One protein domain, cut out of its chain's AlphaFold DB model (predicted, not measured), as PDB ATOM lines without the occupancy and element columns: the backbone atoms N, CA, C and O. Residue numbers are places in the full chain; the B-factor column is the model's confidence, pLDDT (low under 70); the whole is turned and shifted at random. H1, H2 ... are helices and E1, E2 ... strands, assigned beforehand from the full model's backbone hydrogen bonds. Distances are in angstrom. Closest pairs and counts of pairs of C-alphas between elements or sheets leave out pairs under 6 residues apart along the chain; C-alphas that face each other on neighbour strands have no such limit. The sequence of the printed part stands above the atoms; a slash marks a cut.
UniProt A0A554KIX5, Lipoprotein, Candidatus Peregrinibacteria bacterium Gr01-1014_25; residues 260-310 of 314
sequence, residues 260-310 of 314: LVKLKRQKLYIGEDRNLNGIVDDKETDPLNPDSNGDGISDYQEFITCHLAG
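Overview. This is residues 260 to 310 of the 314 residues of the protein "Lipoprotein" of Candidatus Peregrinibacteria bacterium Gr01-1014_25 (UniProt A0A554KIX5). With little regular structure, this domain is a C of loop chain with two arms: a small strand hairpin, E1 and E2, at one end and a single helix, H1, at the other, a gap between E1 and H1. The long unnamed stretch of residues 271 to 298 winds between them. The printed part has 51 residues, 19 of them in named elements, in the order E1, E2, H1; the class is mixed, the sheet E1 - E2 antiparallel. It is only just compact, close to loose, with a radius of gyration of the C-alphas of 11.6 A, and spans 31 by 26 by 16 A.

Arrangement. E1, residues 260 to 263, and E2, residues 266 to 270, form an antiparallel hairpin, their directions at 135 degrees. N 261 and O 268 are 2.8 A apart, within hydrogen-bond range. H1, residues 299 to 308, is apart from E1. In H1 every O i to N i+4 pair is within hydrogen-bond range.

Along the chain. E1 starts at C-alpha 260 (-17.114, -11.638, 12.353) and measures 9.7 A, E2 12.0 A. H1 measures 14.2 A, ending at C-alpha 308 (-24.481, -15.149, -2.399).

Size, cuts and confidence. The C-alphas farthest apart, of Arg 265 and Gly 294, are 31.4 A apart. The printed part has no cut; the link from E2 to H1 is long, 28 residues. No printed residue has pLDDT under 70.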
ATOM      1  N   LEU A 260     -15.691 -11.308  12.309       89.62
ATOM      2  CA  LEU A 260     -17.114 -11.638  12.353       89.62
ATOM      3  C   LEU A 260     -17.948 -10.693  11.471       89.62
ATOM      4  O   LEU A 260     -18.355  -9.611  11.905       89.62
ATOM      5  N   VAL A 261     -18.386 -11.181  10.313       85.94
ATOM      6  CA  VAL A 261     -19.317 -10.474   9.427       85.94
ATOM      7  C   VAL A 261     -20.745 -11.007   9.569       85.94
ATOM      8  O   VAL A 261     -21.028 -12.209   9.642       85.94
ATOM      9  N   LYS A 262     -21.706 -10.079   9.645       86.25
ATOM     10  CA  LYS A 262     -23.138 -10.389   9.775       86.25
ATOM     11  C   LYS A 262     -23.840 -10.253   8.431       86.25
ATOM     12  O   LYS A 262     -24.286  -9.171   8.057       86.25
ATOM     13  N   LEU A 263     -24.058 -11.381   7.763       82.69
ATOM     14  CA  LEU A 263     -24.837 -11.457   6.528       82.69
ATOM     15  C   LEU A 263     -26.249 -11.985   6.809       82.69
ATOM     16  O   LEU A 263     -26.476 -13.160   7.109       82.69
ATOM     17  N   LYS A 264     -27.245 -11.101   6.687       82.25
ATOM     18  CA  LYS A 264     -28.669 -11.391   6.950       82.25
ATOM     19  C   LYS A 264     -28.909 -11.944   8.369       82.25
ATOM     20  O   LYS A 264     -28.954 -11.183   9.329       82.25
ATOM     21  N   ARG A 265     -29.139 -13.259   8.499       83.00
ATOM     22  CA  ARG A 265     -29.364 -13.972   9.777       83.00
ATOM     23  C   ARG A 265     -28.202 -14.900  10.143       83.00
ATOM     24  O   ARG A 265     -28.319 -15.628  11.125       83.00
ATOM     25  N   GLN A 266     -27.132 -14.907   9.352       84.38
ATOM     26  CA  GLN A 266     -25.953 -15.740   9.554       84.38
ATOM     27  C   GLN A 266     -24.791 -14.884  10.066       84.38
ATOM     28  O   GLN A 266     -24.652 -13.712   9.720       84.38
ATOM     29  N   LYS A 267     -24.006 -15.491  10.950       88.19
ATOM     30  CA  LYS A 267     -22.736 -14.982  11.453       88.19
ATOM     31  C   LYS A 267     -21.655 -15.797  10.761       88.19
ATOM     32  O   LYS A 267     -21.690 -17.020  10.887       88.19
ATOM     33  N   LEU A 268     -20.778 -15.138  10.021       86.62
ATOM     34  CA  LEU A 268     -19.678 -15.763   9.296       86.62
ATOM     35  C   LEU A 268     -18.377 -15.173   9.828       86.62
ATOM     36  O   LEU A 268     -18.337 -13.983  10.121       86.62
ATOM     37  N   TYR A 269     -17.367 -16.020   9.982       88.38
ATOM     38  CA  TYR A 269     -15.993 -15.574  10.156       88.38
ATOM     39  C   TYR A 269     -15.360 -15.612   8.777       88.38
ATOM     40  O   TYR A 269     -15.428 -16.657   8.122       88.38
ATOM     41  N   ILE A 270     -14.895 -14.461   8.318       89.56
ATOM     42  CA  ILE A 270     -14.329 -14.266   6.985       89.56
ATOM     43  C   ILE A 270     -13.045 -13.467   7.143       89.56
ATOM     44  O   ILE A 270     -12.947 -12.679   8.083       89.56
ATOM     45  N   GLY A 271     -12.095 -13.714   6.259       92.19
ATOM     46  CA  GLY A 271     -10.734 -13.246   6.411       92.19
ATOM     47  C   GLY A 271      -9.864 -13.693   5.260       92.19
ATOM     48  O   GLY A 271     -10.231 -14.655   4.572       92.19
ATOM     49  N   GLU A 272      -8.750 -13.005   5.086       93.94
ATOM     50  CA  GLU A 272      -7.791 -13.253   4.015       93.94
ATOM     51  C   GLU A 272      -6.860 -14.394   4.381       93.94
ATOM     52  O   GLU A 272      -6.811 -15.386   3.653       93.94
ATOM     53  N   ASP A 273      -6.255 -14.349   5.568       93.62
ATOM     54  CA  ASP A 273      -5.550 -15.490   6.135       93.62
ATOM     55  C   ASP A 273      -6.524 -16.407   6.888       93.62
ATOM     56  O   ASP A 273      -6.950 -16.183   8.028       93.62
ATOM     57  N   ARG A 274      -6.894 -17.511   6.243       90.19
ATOM     58  CA  ARG A 274      -7.887 -18.449   6.778       90.19
ATOM     59  C   ARG A 274      -7.288 -19.402   7.794       90.19
ATOM     60  O   ARG A 274      -8.041 -20.056   8.530       90.19
ATOM     61  N   ASN A 275      -5.973 -19.572   7.760       91.69
ATOM     62  CA  ASN A 275      -5.270 -20.538   8.585       91.69
ATOM     63  C   ASN A 275      -4.371 -19.898   9.653       91.69
ATOM     64  O   ASN A 275      -3.868 -20.627  10.513       91.69
ATOM     65  N   LEU A 276      -4.330 -18.564   9.672       93.31
ATOM     66  CA  LEU A 276      -3.722 -17.698  10.677       93.31
ATOM     67  C   LEU A 276      -2.223 -17.977  10.834       93.31
ATOM     68  O   LEU A 276      -1.719 -18.150  11.948       93.31
ATOM     69  N   ASN A 277      -1.522 -18.121   9.708       93.12
ATOM     70  CA  ASN A 277      -0.085 -18.392   9.663       93.12
ATOM     71  C   ASN A 277       0.760 -17.179   9.219       93.12
ATOM     72  O   ASN A 277       1.990 -17.279   9.251       93.12
ATOM     73  N   GLY A 278       0.129 -16.072   8.817       91.62
ATOM     74  CA  GLY A 278       0.751 -14.845   8.316       91.62
ATOM     75  C   GLY A 278       1.350 -14.949   6.911       91.62
ATOM     76  O   GLY A 278       2.223 -14.155   6.546       91.62
ATOM     77  N   ILE A 279       0.967 -15.962   6.134       92.06
ATOM     78  CA  ILE A 279       1.493 -16.260   4.802       92.06
ATOM     79  C   ILE A 279       0.318 -16.428   3.846       92.06
ATOM     80  O   ILE A 279      -0.480 -17.333   4.012       92.06
ATOM     81  N   VAL A 280       0.298 -15.629   2.778       92.38
ATOM     82  CA  VAL A 280      -0.702 -15.756   1.710       92.38
ATOM     83  C   VAL A 280      -0.533 -17.098   0.982       92.38
ATOM     84  O   VAL A 280       0.420 -17.285   0.214       92.38
ATOM     85  N   ASP A 281      -1.445 -18.039   1.231       92.19
ATOM     86  CA  ASP A 281      -1.505 -19.342   0.563       92.19
ATOM     87  C   ASP A 281      -2.287 -19.297  -0.777       92.19
ATOM     88  O   ASP A 281      -3.021 -18.362  -1.077       92.19
ATOM     89  N   ASP A 282      -2.200 -20.355  -1.602       88.31
ATOM     90  CA  ASP A 282      -2.831 -20.450  -2.948       88.31
ATOM     91  C   ASP A 282      -4.367 -20.215  -2.989       88.31
ATOM     92  O   ASP A 282      -4.961 -20.156  -4.070       88.31
ATOM     93  N   LYS A 283      -5.038 -20.187  -1.833       85.25
ATOM     94  CA  LYS A 283      -6.496 -20.022  -1.685       85.25
ATOM     95  C   LYS A 283      -6.887 -18.783  -0.874       85.25
ATOM     96  O   LYS A 283      -8.044 -18.675  -0.471       85.25
ATOM     97  N   GLU A 284      -5.924 -17.923  -0.606       91.88
ATOM     98  CA  GLU A 284      -6.054 -16.738   0.228       91.88
ATOM     99  C   GLU A 284      -5.800 -15.500  -0.633       91.88
ATOM    100  O   GLU A 284      -5.199 -15.588  -1.711       91.88
ATOM    101  N   THR A 285      -6.335 -14.372  -0.189       93.19
ATOM    102  CA  THR A 285      -6.116 -13.058  -0.799       93.19
ATOM    103  C   THR A 285      -4.987 -12.343  -0.052       93.19
ATOM    104  O   THR A 285      -4.537 -12.805   0.998       93.19
ATOM    105  N   ASP A 286      -4.408 -11.317  -0.669       94.94
ATOM    106  CA  ASP A 286      -3.273 -10.576  -0.125       94.94
ATOM    107  C   ASP A 286      -3.777  -9.421   0.750       94.94
ATOM    108  O   ASP A 286      -4.260  -8.443   0.184       94.94
ATOM    109  N   PRO A 287      -3.549  -9.453   2.079       95.44
ATOM    110  CA  PRO A 287      -4.073  -8.448   3.006       95.44
ATOM    111  C   PRO A 287      -3.455  -7.060   2.913       95.44
ATOM    112  O   PRO A 287      -3.745  -6.147   3.683       95.44
ATOM    113  N   LEU A 288      -2.556  -6.876   1.953       95.44
ATOM    114  CA  LEU A 288      -1.954  -5.591   1.631       95.44
ATOM    115  C   LEU A 288      -2.407  -5.067   0.266       95.44
ATOM    116  O   LEU A 288      -1.883  -4.040  -0.195       95.44
ATOM    117  N   ASN A 289      -3.328  -5.760  -0.406       95.69
ATOM    118  CA  ASN A 289      -3.786  -5.424  -1.739       95.69
ATOM    119  C   ASN A 289      -5.293  -5.696  -1.924       95.69
ATOM    120  O   ASN A 289      -5.654  -6.826  -2.237       95.69
ATOM    121  N   PRO A 290      -6.130  -4.641  -1.997       95.81
ATOM    122  CA  PRO A 290      -7.591  -4.765  -1.922       95.81
ATOM    123  C   PRO A 290      -8.237  -5.383  -3.173       95.81
ATOM    124  O   PRO A 290      -9.457  -5.407  -3.292       95.81
ATOM    125  N   ASP A 291      -7.436  -5.740  -4.174       95.31
ATOM    126  CA  ASP A 291      -7.815  -6.434  -5.404       95.31
ATOM    127  C   ASP A 291      -6.641  -7.352  -5.767       95.31
ATOM    128  O   ASP A 291      -5.765  -7.022  -6.585       95.31
ATOM    129  N   SER A 292      -6.576  -8.492  -5.082       93.38
ATOM    130  CA  SER A 292      -5.486  -9.464  -5.166       93.38
ATOM    131  C   SER A 292      -5.249  -9.980  -6.582       93.38
ATOM    132  O   SER A 292      -4.108 -10.232  -6.988       93.38
ATOM    133  N   ASN A 293      -6.320 -10.127  -7.366       91.31
ATOM    134  CA  ASN A 293      -6.265 -10.687  -8.714       91.31
ATOM    135  C   ASN A 293      -6.154  -9.616  -9.827       91.31
ATOM    136  O   ASN A 293      -5.777  -9.940 -10.962       91.31
ATOM    137  N   GLY A 294      -6.394  -8.345  -9.498       93.62
ATOM    138  CA  GLY A 294      -6.262  -7.190 -10.380       93.62
ATOM    139  C   GLY A 294      -7.372  -7.058 -11.423       93.62
ATOM    140  O   GLY A 294      -7.126  -6.490 -12.498       93.62
ATOM    141  N   ASP A 295      -8.556  -7.624 -11.180       93.56
ATOM    142  CA  ASP A 295      -9.677  -7.614 -12.122       93.56
ATOM    143  C   ASP A 295     -10.626  -6.410 -11.960       93.56
ATOM    144  O   ASP A 295     -11.492  -6.171 -12.817       93.56
ATOM    145  N   GLY A 296     -10.388  -5.581 -10.941       93.31
ATOM    146  CA  GLY A 296     -11.138  -4.372 -10.624       93.31
ATOM    147  C   GLY A 296     -12.305  -4.582  -9.658       93.31
ATOM    148  O   GLY A 296     -13.096  -3.645  -9.479       93.31
ATOM    149  N   ILE A 297     -12.444  -5.772  -9.072       91.69
ATOM    150  CA  ILE A 297     -13.379  -6.101  -7.994       91.69
ATOM    151  C   ILE A 297     -12.557  -6.325  -6.722       91.69
ATOM    152  O   ILE A 297     -11.518  -6.962  -6.778       91.69
ATOM    153  N   SER A 298     -13.003  -5.781  -5.585       94.38
ATOM    154  CA  SER A 298     -12.267  -6.012  -4.337       94.38
ATOM    155  C   SER A 298     -12.453  -7.430  -3.816       94.38
ATOM    156  O   SER A 298     -13.509  -8.032  -4.049       94.38
ATOM    157  N   ASP A 299     -11.486  -7.932  -3.058       92.06
ATOM    158  CA  ASP A 299     -11.498  -9.292  -2.523       92.06
ATOM    159  C   ASP A 299     -12.747  -9.540  -1.653       92.06
ATOM    160  O   ASP A 299     -13.479 -10.525  -1.844       92.06
ATOM    161  N   TYR A 300     -13.138  -8.569  -0.821       91.94
ATOM    162  CA  TYR A 300     -14.420  -8.601  -0.111       91.94
ATOM    163  C   TYR A 300     -15.630  -8.740  -1.057       91.94
ATOM    164  O   TYR A 300     -16.556  -9.528  -0.815       91.94
ATOM    165  N   GLN A 301     -15.674  -7.981  -2.155       92.44
ATOM    166  CA  GLN A 301     -16.791  -8.033  -3.106       92.44
ATOM    167  C   GLN A 301     -16.852  -9.374  -3.841       92.44
ATOM    168  O   GLN A 301     -17.957  -9.894  -4.072       92.44
ATOM    169  N   GLU A 302     -15.702  -9.952  -4.179       91.19
ATOM    170  CA  GLU A 302     -15.603 -11.293  -4.747       91.19
ATOM    171  C   GLU A 302     -16.135 -12.341  -3.768       91.19
ATOM    172  O   GLU A 302     -17.025 -13.130  -4.123       91.19
ATOM    173  N   PHE A 303     -15.694 -12.280  -2.507       89.81
ATOM    174  CA  PHE A 303     -16.142 -13.170  -1.441       89.81
ATOM    175  C   PHE A 303     -17.668 -13.133  -1.278       89.81
ATOM    176  O   PHE A 303     -18.350 -14.169  -1.316       89.81
ATOM    177  N   ILE A 304     -18.250 -11.936  -1.151       88.56
ATOM    178  CA  ILE A 304     -19.699 -11.765  -0.980       88.56
ATOM    179  C   ILE A 304     -20.465 -12.281  -2.199       88.56
ATOM    180  O   ILE A 304     -21.501 -12.942  -2.051       88.56
ATOM    181  N   THR A 305     -19.969 -12.004  -3.404       89.38
ATOM    182  CA  THR A 305     -20.596 -12.451  -4.651       89.38
ATOM    183  C   THR A 305     -20.586 -13.976  -4.750       89.38
ATOM    184  O   THR A 305     -21.628 -14.583  -5.029       89.38
ATOM    185  N   CYS A 306     -19.455 -14.609  -4.439       87.69
ATOM    186  CA  CYS A 306     -19.307 -16.060  -4.383       87.69
ATOM    187  C   CYS A 306     -20.253 -16.690  -3.344       87.69
ATOM    188  O   CYS A 306     -20.989 -17.640  -3.648       87.69
ATOM    189  N   HIS A 307     -20.321 -16.119  -2.138       86.75
ATOM    190  CA  HIS A 307     -21.172 -16.627  -1.064       86.75
ATOM    191  C   HIS A 307     -22.667 -16.501  -1.404       86.75
ATOM    192  O   HIS A 307     -23.444 -17.443  -1.215       86.75
ATOM    193  N   LEU A 308     -23.096 -15.362  -1.962       86.38
ATOM    194  CA  LEU A 308     -24.481 -15.149  -2.399       86.38
ATOM    195  C   LEU A 308     -24.886 -16.059  -3.567       86.38
ATOM    196  O   LEU A 308     -26.064 -16.414  -3.671       86.38
ATOM    197  N   ALA A 309     -23.931 -16.474  -4.405       88.25
ATOM    198  CA  ALA A 309     -24.136 -17.468  -5.457       88.25
ATOM    199  C   ALA A 309     -24.224 -18.918  -4.928       88.25
ATOM    200  O   ALA A 309     -24.553 -19.831  -5.687       88.25
ATOM    201  N   GLY A 310     -23.989 -19.142  -3.629       81.81
ATOM    202  CA  GLY A 310     -24.013 -20.464  -2.998       81.81
ATOM    203  C   GLY A 310     -22.702 -21.245  -3.130       81.81
ATOM    204  O   GLY A 310     -22.717 -22.473  -2.993       81.81
TER     205      GLY A 310